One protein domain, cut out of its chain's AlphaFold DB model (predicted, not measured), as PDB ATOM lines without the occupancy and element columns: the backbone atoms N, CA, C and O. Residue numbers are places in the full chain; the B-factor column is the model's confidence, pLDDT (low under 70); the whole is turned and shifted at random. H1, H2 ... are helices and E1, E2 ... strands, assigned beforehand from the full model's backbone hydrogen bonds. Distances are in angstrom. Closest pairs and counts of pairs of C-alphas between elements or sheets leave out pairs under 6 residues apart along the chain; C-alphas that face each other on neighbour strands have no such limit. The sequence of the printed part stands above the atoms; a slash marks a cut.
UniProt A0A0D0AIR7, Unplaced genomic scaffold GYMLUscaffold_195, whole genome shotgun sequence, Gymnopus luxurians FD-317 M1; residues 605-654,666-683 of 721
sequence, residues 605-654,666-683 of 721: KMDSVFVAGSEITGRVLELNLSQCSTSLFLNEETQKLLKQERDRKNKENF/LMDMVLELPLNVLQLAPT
ATOM      1  N   LYS A 605     -37.106 -16.973  -4.261       95.25
ATOM      2  CA  LYS A 605     -37.981 -16.391  -3.248       95.25
ATOM      3  C   LYS A 605     -37.601 -16.951  -1.875       95.25
ATOM      4  O   LYS A 605     -37.499 -18.161  -1.707       95.25
ATOM      5  N   MET A 606     -37.470 -16.062  -0.897       95.44
ATOM      6  CA  MET A 606     -37.013 -16.307   0.473       95.44
ATOM      7  C   MET A 606     -35.514 -16.569   0.654       95.44
ATOM      8  O   MET A 606     -35.108 -16.816   1.795       95.44
ATOM      9  N   ASP A 607     -34.688 -16.466  -0.393       96.12
ATOM     10  CA  ASP A 607     -33.236 -16.513  -0.216       96.12
ATOM     11  C   ASP A 607     -32.791 -15.399   0.734       96.12
ATOM     12  O   ASP A 607     -33.267 -14.261   0.665       96.12
ATOM     13  N   SER A 608     -31.896 -15.750   1.660       95.25
ATOM     14  CA  SER A 608     -31.281 -14.773   2.555       95.25
ATOM     15  C   SER A 608     -30.160 -14.082   1.800       95.25
ATOM     16  O   SER A 608     -29.256 -14.743   1.293       95.25
ATOM     17  N   VAL A 609     -30.222 -12.761   1.730       95.69
ATOM     18  CA  VAL A 609     -29.265 -11.936   0.997       95.69
ATOM     19  C   VAL A 609     -28.748 -10.809   1.876       95.69
ATOM     20  O   VAL A 609     -29.383 -10.423   2.862       95.69
ATOM     21  N   PHE A 610     -27.594 -10.276   1.507       94.12
ATOM     22  CA  PHE A 610     -27.059  -9.044   2.065       94.12
ATOM     23  C   PHE A 610     -26.648  -8.089   0.951       94.12
ATOM     24  O   PHE A 610     -26.379  -8.500  -0.179       94.12
ATOM     25  N   VAL A 611     -26.633  -6.803   1.270       90.44
ATOM     26  CA  VAL A 611     -26.234  -5.741   0.346       90.44
ATOM     27  C   VAL A 611     -24.719  -5.591   0.426       90.44
ATOM     28  O   VAL A 611     -24.183  -5.305   1.501       90.44
ATOM     29  N   ALA A 612     -24.026  -5.796  -0.695       85.69
ATOM     30  CA  ALA A 612     -22.570  -5.751  -0.764       85.69
ATOM     31  C   ALA A 612     -22.020  -4.432  -0.197       85.69
ATOM     32  O   ALA A 612     -22.499  -3.350  -0.531       85.69
ATOM     33  N   GLY A 613     -21.011  -4.530   0.673       84.19
ATOM     34  CA  GLY A 613     -20.408  -3.364   1.326       84.19
ATOM     35  C   GLY A 613     -21.240  -2.754   2.460       84.19
ATOM     36  O   GLY A 613     -20.897  -1.676   2.935       84.19
ATOM     37  N   SER A 614     -22.308  -3.415   2.919       86.31
ATOM     38  CA  SER A 614     -23.097  -2.960   4.069       86.31
ATOM     39  C   SER A 614     -23.510  -4.115   4.988       86.31
ATOM     40  O   SER A 614     -23.417  -5.286   4.627       86.31
ATOM     41  N   GLU A 615     -24.018  -3.775   6.173       87.94
ATOM     42  CA  GLU A 615     -24.566  -4.733   7.147       87.94
ATOM     43  C   GLU A 615     -26.053  -5.063   6.894       87.94
ATOM     44  O   GLU A 615     -26.681  -5.796   7.659       87.94
ATOM     45  N   ILE A 616     -26.641  -4.521   5.821       90.19
ATOM     46  CA  ILE A 616     -28.059  -4.693   5.501       90.19
ATOM     47  C   ILE A 616     -28.297  -6.131   5.049       90.19
ATOM     48  O   ILE A 616     -27.759  -6.582   4.036       90.19
ATOM     49  N   THR A 617     -29.157  -6.834   5.783       93.12
ATOM     50  CA  THR A 617     -29.540  -8.223   5.518       93.12
ATOM     51  C   THR A 617     -31.056  -8.349   5.386       93.12
ATOM     52  O   THR A 617     -31.836  -7.706   6.095       93.12
ATOM     53  N   GLY A 618     -31.500  -9.201   4.466       94.31
ATOM     54  CA  GLY A 618     -32.918  -9.379   4.180       94.31
ATOM     55  C   GLY A 618     -33.231 -10.702   3.501       94.31
ATOM     56  O   GLY A 618     -32.353 -11.531   3.259       94.31
ATOM     57  N   ARG A 619     -34.514 -10.914   3.215       95.31
ATOM     58  CA  ARG A 619     -35.001 -12.049   2.429       95.31
ATOM     59  C   ARG A 619     -35.668 -11.568   1.159       95.31
ATOM     60  O   ARG A 619     -36.490 -10.661   1.212       95.31
ATOM     61  N   VAL A 620     -35.361 -12.213   0.045       95.69
ATOM     62  CA  VAL A 620     -35.961 -11.890  -1.253       95.69
ATOM     63  C   VAL A 620     -37.460 -12.197  -1.226       95.69
ATOM     64  O   VAL A 620     -37.859 -13.335  -0.980       95.69
ATOM     65  N   LEU A 621     -38.307 -11.195  -1.466       94.50
ATOM     66  CA  LEU A 621     -39.759 -11.372  -1.579       94.50
ATOM     67  C   LEU A 621     -40.187 -11.583  -3.027       94.50
ATOM     68  O   LEU A 621     -40.955 -12.505  -3.318       94.50
ATOM     69  N   GLU A 622     -39.682 -10.726  -3.910       94.31
ATOM     70  CA  GLU A 622     -40.037 -10.672  -5.322       94.31
ATOM     71  C   GLU A 622     -38.850 -10.166  -6.146       94.31
ATOM     72  O   GLU A 622     -38.096  -9.295  -5.705       94.31
ATOM     73  N   LEU A 623     -38.677 -10.740  -7.336       91.69
ATOM     74  CA  LEU A 623     -37.712 -10.289  -8.333       91.69
ATOM     75  C   LEU A 623     -38.459  -9.560  -9.448       91.69
ATOM     76  O   LEU A 623     -39.370 -10.129 -10.047       91.69
ATOM     77  N   ASN A 624     -38.019  -8.353  -9.778       90.38
ATOM     78  CA  ASN A 624     -38.498  -7.590 -10.918       90.38
ATOM     79  C   ASN A 624     -37.374  -7.500 -11.959       90.38
ATOM     80  O   ASN A 624     -36.529  -6.606 -11.927       90.38
ATOM     81  N   LEU A 625     -37.353  -8.458 -12.890       84.81
ATOM     82  CA  LEU A 625     -36.313  -8.525 -13.921       84.81
ATOM     83  C   LEU A 625     -36.375  -7.341 -14.896       84.81
ATOM     84  O   LEU A 625     -35.323  -6.861 -15.303       84.81
ATOM     85  N   SER A 626     -37.570  -6.817 -15.197       81.69
ATOM     86  CA  SER A 626     -37.740  -5.643 -16.069       81.69
ATOM     87  C   SER A 626     -37.055  -4.388 -15.536       81.69
ATOM     88  O   SER A 626     -36.501  -3.600 -16.297       81.69
ATOM     89  N   GLN A 627     -37.031  -4.230 -14.215       82.94
ATOM     90  CA  GLN A 627     -36.357  -3.117 -13.548       82.94
ATOM     91  C   GLN A 627     -34.979  -3.500 -12.999       82.94
ATOM     92  O   GLN A 627     -34.315  -2.669 -12.381       82.94
ATOM     93  N   CYS A 628     -34.548  -4.752 -13.196       85.56
ATOM     94  CA  CYS A 628     -33.355  -5.317 -12.566       85.56
ATOM     95  C   CYS A 628     -33.308  -5.065 -11.044       85.56
ATOM     96  O   CYS A 628     -32.238  -4.815 -10.479       85.56
ATOM     97  N   SER A 629     -34.465  -5.127 -10.381       89.88
ATOM     98  CA  SER A 629     -34.636  -4.823  -8.959       89.88
ATOM     99  C   SER A 629     -35.253  -5.996  -8.193       89.88
ATOM    100  O   SER A 629     -35.773  -6.957  -8.766       89.88
ATOM    101  N   THR A 630     -35.165  -5.954  -6.868       92.38
ATOM    102  CA  THR A 630     -35.843  -6.899  -5.981       92.38
ATOM    103  C   THR A 630     -36.333  -6.224  -4.721       92.38
ATOM    104  O   THR A 630     -35.675  -5.342  -4.174       92.38
ATOM    105  N   SER A 631     -37.481  -6.693  -4.248       93.00
ATOM    106  CA  SER A 631     -38.061  -6.312  -2.972       93.00
ATOM    107  C   SER A 631     -37.531  -7.242  -1.875       93.00
ATOM    108  O   SER A 631     -37.700  -8.464  -1.942       93.00
ATOM    109  N   LEU A 632     -36.907  -6.676  -0.845       93.69
ATOM    110  CA  LEU A 632     -36.345  -7.400   0.290       93.69
ATOM    111  C   LEU A 632     -37.169  -7.195   1.552       93.69
ATOM    112  O   LEU A 632     -37.395  -6.066   1.969       93.69
ATOM    113  N   PHE A 633     -37.512  -8.285   2.230       93.19
ATOM    114  CA  PHE A 633     -37.990  -8.246   3.605       93.19
ATOM    115  C   PHE A 633     -36.808  -8.099   4.560       93.19
ATOM    116  O   PHE A 633     -36.012  -9.031   4.720       93.19
ATOM    117  N   LEU A 634     -36.688  -6.939   5.194       92.44
ATOM    118  CA  LEU A 634     -35.574  -6.639   6.091       92.44
ATOM    119  C   LEU A 634     -35.738  -7.350   7.434       92.44
ATOM    120  O   LEU A 634     -36.836  -7.380   7.995       92.44
ATOM    121  N   ASN A 635     -34.648  -7.884   7.993       90.31
ATOM    122  CA  ASN A 635     -34.695  -8.422   9.354       90.31
ATOM    123  C   ASN A 635     -34.782  -7.297  10.407       90.31
ATOM    124  O   ASN A 635     -34.469  -6.137  10.137       90.31
ATOM    125  N   GLU A 636     -35.222  -7.633  11.623       90.31
ATOM    126  CA  GLU A 636     -35.462  -6.647  12.691       90.31
ATOM    127  C   GLU A 636     -34.193  -5.856  13.063       90.31
ATOM    128  O   GLU A 636     -34.264  -4.677  13.405       90.31
ATOM    129  N   GLU A 637     -33.024  -6.491  12.979       91.50
ATOM    130  CA  GLU A 637     -31.733  -5.865  13.278       91.50
ATOM    131  C   GLU A 637     -31.356  -4.812  12.229       91.50
ATOM    132  O   GLU A 637     -31.059  -3.672  12.582       91.50
ATOM    133  N   THR A 638     -31.508  -5.135  10.943       89.25
ATOM    134  CA  THR A 638     -31.326  -4.195   9.828       89.25
ATOM    135  C   THR A 638     -32.322  -3.042   9.909       89.25
ATOM    136  O   THR A 638     -31.952  -1.889   9.700       89.25
ATOM    137  N   GLN A 639     -33.580  -3.313  10.272       88.06
ATOM    138  CA  GLN A 639     -34.579  -2.258  10.481       88.06
ATOM    139  C   GLN A 639     -34.163  -1.299  11.607       88.06
ATOM    140  O   GLN A 639     -34.283  -0.080  11.459       88.06
ATOM    141  N   LYS A 640     -33.642  -1.825  12.725       90.50
ATOM    142  CA  LYS A 640     -33.118  -1.008  13.834       90.50
ATOM    143  C   LYS A 640     -31.915  -0.177  13.397       90.50
ATOM    144  O   LYS A 640     -31.885   1.013  13.709       90.50
ATOM    145  N   LEU A 641     -30.983  -0.771  12.653       89.06
ATOM    146  CA  LEU A 641     -29.799  -0.092  12.130       89.06
ATOM    147  C   LEU A 641     -30.184   1.067  11.198       89.06
ATOM    148  O   LEU A 641     -29.756   2.198  11.412       89.06
ATOM    149  N   LEU A 642     -31.060   0.817  10.218       86.31
ATOM    150  CA  LEU A 642     -31.536   1.843   9.283       86.31
ATOM    151  C   LEU A 642     -32.292   2.970   9.996       86.31
ATOM    152  O   LEU A 642     -32.130   4.142   9.656       86.31
ATOM    153  N   LYS A 643     -33.084   2.635  11.022       88.94
ATOM    154  CA  LYS A 643     -33.763   3.631  11.855       88.94
ATOM    155  C   LYS A 643     -32.766   4.489  12.638       88.94
ATOM    156  O   LYS A 643     -32.900   5.708  12.644       88.94
ATOM    157  N   GLN A 644     -31.760   3.873  13.256       90.12
ATOM    158  CA  GLN A 644     -30.716   4.589  13.989       90.12
ATOM    159  C   GLN A 644     -29.918   5.519  13.070       90.12
ATOM    160  O   GLN A 644     -29.651   6.661  13.441       90.12
ATOM    161  N   GLU A 645     -29.581   5.061  11.865       87.12
ATOM    162  CA  GLU A 645     -28.839   5.845  10.880       87.12
ATOM    163  C   GLU A 645     -29.660   7.029  10.350       87.12
ATOM    164  O   GLU A 645     -29.147   8.143  10.222       87.12
ATOM    165  N   ARG A 646     -30.965   6.834  10.124       85.06
ATOM    166  CA  ARG A 646     -31.898   7.925   9.806       85.06
ATOM    167  C   ARG A 646     -31.974   8.947  10.936       85.06
ATOM    168  O   ARG A 646     -31.863  10.145  10.683       85.06
ATOM    169  N   ASP A 647     -32.140   8.493  12.176       87.44
ATOM    170  CA  ASP A 647     -32.216   9.370  13.348       87.44
ATOM    171  C   ASP A 647     -30.907  10.148  13.553       87.44
ATOM    172  O   ASP A 647     -30.936  11.309  13.964       87.44
ATOM    173  N   ARG A 648     -29.760   9.532  13.242       87.12
ATOM    174  CA  ARG A 648     -28.443  10.176  13.252       87.12
ATOM    175  C   ARG A 648     -28.353  11.269  12.183       87.12
ATOM    176  O   ARG A 648     -28.073  12.412  12.531       87.12
ATOM    177  N   LYS A 649     -28.683  10.963  10.921       83.12
ATOM    178  CA  LYS A 649     -28.681  11.943   9.814       83.12
ATOM    179  C   LYS A 649     -29.626  13.121  10.066       83.12
ATOM    180  O   LYS A 649     -29.240  14.266   9.857       83.12
ATOM    181  N   ASN A 650     -30.822  12.850  10.590       82.94
ATOM    182  CA  ASN A 650     -31.789  13.887  10.955       82.94
ATOM    183  C   ASN A 650     -31.267  14.817  12.062       82.94
ATOM    184  O   ASN A 650     -31.585  16.000  12.064       82.94
ATOM    185  N   LYS A 651     -30.483  14.298  13.018       87.69
ATOM    186  CA  LYS A 651     -29.889  15.107  14.095       87.69
ATOM    187  C   LYS A 651     -28.717  15.952  13.625       87.69
ATOM    188  O   LYS A 651     -28.502  17.031  14.164       87.69
ATOM    189  N   GLU A 652     -27.952  15.461  12.659       84.38
ATOM    190  CA  GLU A 652     -26.758  16.154  12.185       84.38
ATOM    191  C   GLU A 652     -27.070  17.302  11.204       84.38
ATOM    192  O   GLU A 652     -26.139  17.954  10.746       84.38
ATOM    193  N   ASN A 653     -28.349  17.593  10.900       60.28
ATOM    194  CA  ASN A 653     -28.769  18.625   9.932       60.28
ATOM    195  C   ASN A 653     -27.999  18.549   8.599       60.28
ATOM    196  O   ASN A 653     -27.807  19.562   7.924       60.28
ATOM    197  N   PHE A 654     -27.531  17.359   8.211       54.94
ATOM    198  CA  PHE A 654     -26.794  17.202   6.967       54.94
ATOM    199  C   PHE A 654     -27.773  17.326   5.802       54.94
ATOM    200  O   PHE A 654     -28.593  16.448   5.556       54.94
ATOM    201  N   LEU A 666     -40.697   4.079   6.620       53.41
ATOM    202  CA  LEU A 666     -40.360   3.116   7.683       53.41
ATOM    203  C   LEU A 666     -41.527   2.168   8.032       53.41
ATOM    204  O   LEU A 666     -41.358   1.280   8.865       53.41
ATOM    205  N   MET A 667     -42.710   2.385   7.448       54.91
ATOM    206  CA  MET A 667     -43.859   1.493   7.568       54.91
ATOM    207  C   MET A 667     -43.732   0.260   6.672       54.91
ATOM    208  O   MET A 667     -44.292  -0.783   7.004       54.91
ATOM    209  N   ASP A 668     -42.954   0.343   5.596       66.19
ATOM    210  CA  ASP A 668     -42.792  -0.752   4.657       66.19
ATOM    211  C   ASP A 668     -41.533  -1.533   5.047       66.19
ATOM    212  O   ASP A 668     -40.403  -1.089   4.863       66.19
ATOM    213  N   MET A 669     -41.710  -2.737   5.605       81.75
ATOM    214  CA  MET A 669     -40.617  -3.694   5.889       81.75
ATOM    215  C   MET A 669     -39.912  -4.198   4.611       81.75
ATOM    216  O   MET A 669     -39.167  -5.181   4.651       81.75
ATOM    217  N   VAL A 670     -40.202  -3.559   3.480       86.75
ATOM    218  CA  VAL A 670     -39.852  -3.948   2.129       86.75
ATOM    219  C   VAL A 670     -38.933  -2.885   1.550       86.75
ATOM    220  O   VAL A 670     -39.304  -1.719   1.454       86.75
ATOM    221  N   LEU A 671     -37.733  -3.304   1.172       86.94
ATOM    222  CA  LEU A 671     -36.722  -2.452   0.566       86.94
ATOM    223  C   LEU A 671     -36.510  -2.872  -0.888       86.94
ATOM    224  O   LEU A 671     -36.165  -4.026  -1.134       86.94
ATOM    225  N   GLU A 672     -36.686  -1.961  -1.840       88.69
ATOM    226  CA  GLU A 672     -36.365  -2.226  -3.245       88.69
ATOM    227  C   GLU A 672     -34.903  -1.892  -3.537       88.69
ATOM    228  O   GLU A 672     -34.453  -0.776  -3.283       88.69
ATOM    229  N   LEU A 673     -34.149  -2.860  -4.062       87.25
ATOM    230  CA  LEU A 673     -32.734  -2.695  -4.398       87.25
ATOM    231  C   LEU A 673     -32.402  -3.262  -5.779       87.25
ATOM    232  O   LEU A 673     -33.024  -4.240  -6.198       87.25
ATOM    233  N   PRO A 674     -31.380  -2.725  -6.471       89.19
ATOM    234  CA  PRO A 674     -30.857  -3.342  -7.685       89.19
ATOM    235  C   PRO A 674     -30.278  -4.737  -7.400       89.19
ATOM    236  O   PRO A 674     -29.503  -4.917  -6.458       89.19
ATOM    237  N   LEU A 675     -30.603  -5.715  -8.250       89.38
ATOM    238  CA  LEU A 675     -30.245  -7.132  -8.063       89.38
ATOM    239  C   LEU A 675     -28.742  -7.362  -7.886       89.38
ATOM    240  O   LEU A 675     -28.316  -8.161  -7.054       89.38
ATOM    241  N   ASN A 676     -27.926  -6.647  -8.657       90.56
ATOM    242  CA  ASN A 676     -26.488  -6.900  -8.736       90.56
ATOM    243  C   ASN A 676     -25.695  -6.377  -7.531       90.56
ATOM    244  O   ASN A 676     -24.528  -6.738  -7.375       90.56
ATOM    245  N   VAL A 677     -26.329  -5.584  -6.661       91.12
ATOM    246  CA  VAL A 677     -25.745  -5.138  -5.384       91.12
ATOM    247  C   VAL A 677     -25.871  -6.227  -4.310       91.12
ATOM    248  O   VAL A 677     -25.195  -6.187  -3.285       91.12
ATOM    249  N   LEU A 678     -26.721  -7.231  -4.529       92.25
ATOM    250  CA  LEU A 678     -26.996  -8.270  -3.546       92.25
ATOM    251  C   LEU A 678     -26.040  -9.453  -3.655       92.25
ATOM    252  O   LEU A 678     -25.546  -9.812  -4.727       92.25
ATOM    253  N   GLN A 679     -25.811 -10.096  -2.518       93.56
ATOM    254  CA  GLN A 679     -25.051 -11.331  -2.399       93.56
ATOM    255  C   GLN A 679     -25.850 -12.338  -1.574       93.56
ATOM    256  O   GLN A 679     -26.526 -11.967  -0.612       93.56
ATOM    257  N   LEU A 680     -25.783 -13.616  -1.957       93.75
ATOM    258  CA  LEU A 680     -26.348 -14.694  -1.151       93.75
ATOM    259  C   LEU A 680     -25.637 -14.708   0.199       93.75
ATOM    260  O   LEU A 680     -24.410 -14.796   0.261       93.75
ATOM    261  N   ALA A 681     -26.409 -14.631   1.282       90.69
ATOM    262  CA  ALA A 681     -25.857 -14.824   2.607       90.69
ATOM    263  C   ALA A 681     -25.227 -16.221   2.653       90.69
ATOM    264  O   ALA A 681     -25.863 -17.181   2.194       90.69
ATOM    265  N   PRO A 682     -24.007 -16.369   3.202       86.12
ATOM    266  CA  PRO A 682     -23.456 -17.686   3.447       86.12
ATOM    267  C   PRO A 682     -24.518 -18.473   4.201       86.12
ATOM    268  O   PRO A 682     -25.048 -17.977   5.202       86.12
ATOM    269  N   THR A 683     -24.859 -19.673   3.729       78.38
ATOM    270  CA  THR A 683     -25.611 -20.626   4.543       78.38
ATOM    271  C   THR A 683     -24.752 -20.906   5.761       78.38
ATOM    272  O   THR A 683     -23.908 -21.801   5.748       78.38
TER     273      THR A 683
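This is residues 605 to 654 and 666 to 683 of the 721 residues of an uncharacterized protein of Gymnopus luxurians FD-317 M1 (UniProt A0A0D0AIR7). A small, strongly twisted and curled sheet of five antiparallel strands makes the body, and a single helix, H1, runs away from it like an arm, near the sheet with its first turns and sticking out with residues 647 to 651. The 68 printed residues hold five named strands and one named helix, in the order E1, E2, E3, H1, E4, E5 along the chain, and the sheet's order is E4, E3, E2, E1, E5. The class is mixed, helices and strands. The whole is only just compact, close to loose, with a radius of gyration of the C-alphas of 12.8 A, and the C-alphas span 37 by 28 by 23 A.

E1, residues 608 to 611, begins at C-alpha 608 (-31.281, -14.773, 2.555) and is 10.6 A long from first to last C-alpha. E2, residues 617 to 624, is 18.7 A long and bends by 70 degrees at residue 621. E3, residues 629 to 634, is 15.2 A long. H1, residues 636 to 651, is 22.5 A long and ends at C-alpha 651 (-29.889, 15.107, 14.095). E4, residues 670 to 674, is 13.3 A long. E5, residues 678 to 680, is 6.9 A long and ends at C-alpha 680 (-26.348, -14.694, -1.151).

E1, E2 and E3 form a meander, each strand the antiparallel neighbour of the one before, and E1 and E2 form a hairpin, as do E2 and E3. Between E1 and E2, N 609 and O 618 are 2.9 A apart, within hydrogen-bond range. Between E2 and E3, N 621 and O 631 are at 2.8 A, also within range. Edge strand E4 is antiparallel to E3 at 143 degrees, with N 632 and O 671 at 2.8 A. The other edge strand, E5, is antiparallel to E1 at 144 degrees, with N 610 and O 679 at 2.9 A. E4 and E5 meet only through their link, while E1 and E4 are apart, and so are E3 and E5. H1 is on the sheet but only grazes it, with residues 636 to 642; its closest C-alphas to E2 are those of Thr 638 and Thr 617, 6.2 A apart. In H1 every O i to N i+4 pair is within hydrogen-bond range.

The two C-alphas farthest apart are those of Asn 653 and Thr 683, at 39.7 A. Residues 647 to 654 stand free, of which 647 to 651 belong to H1; without them the body spans 32 by 26 by 19 A. Residues 655 to 665 are not printed, and C-alphas 654 and 666 are 19.6 A apart across this cut, which falls in the link from H1 to E4. The links that are printed whole are tight. The mean pLDDT of the printed part is 87.2, with residues 653 to 654 and 666 to 668 under 70.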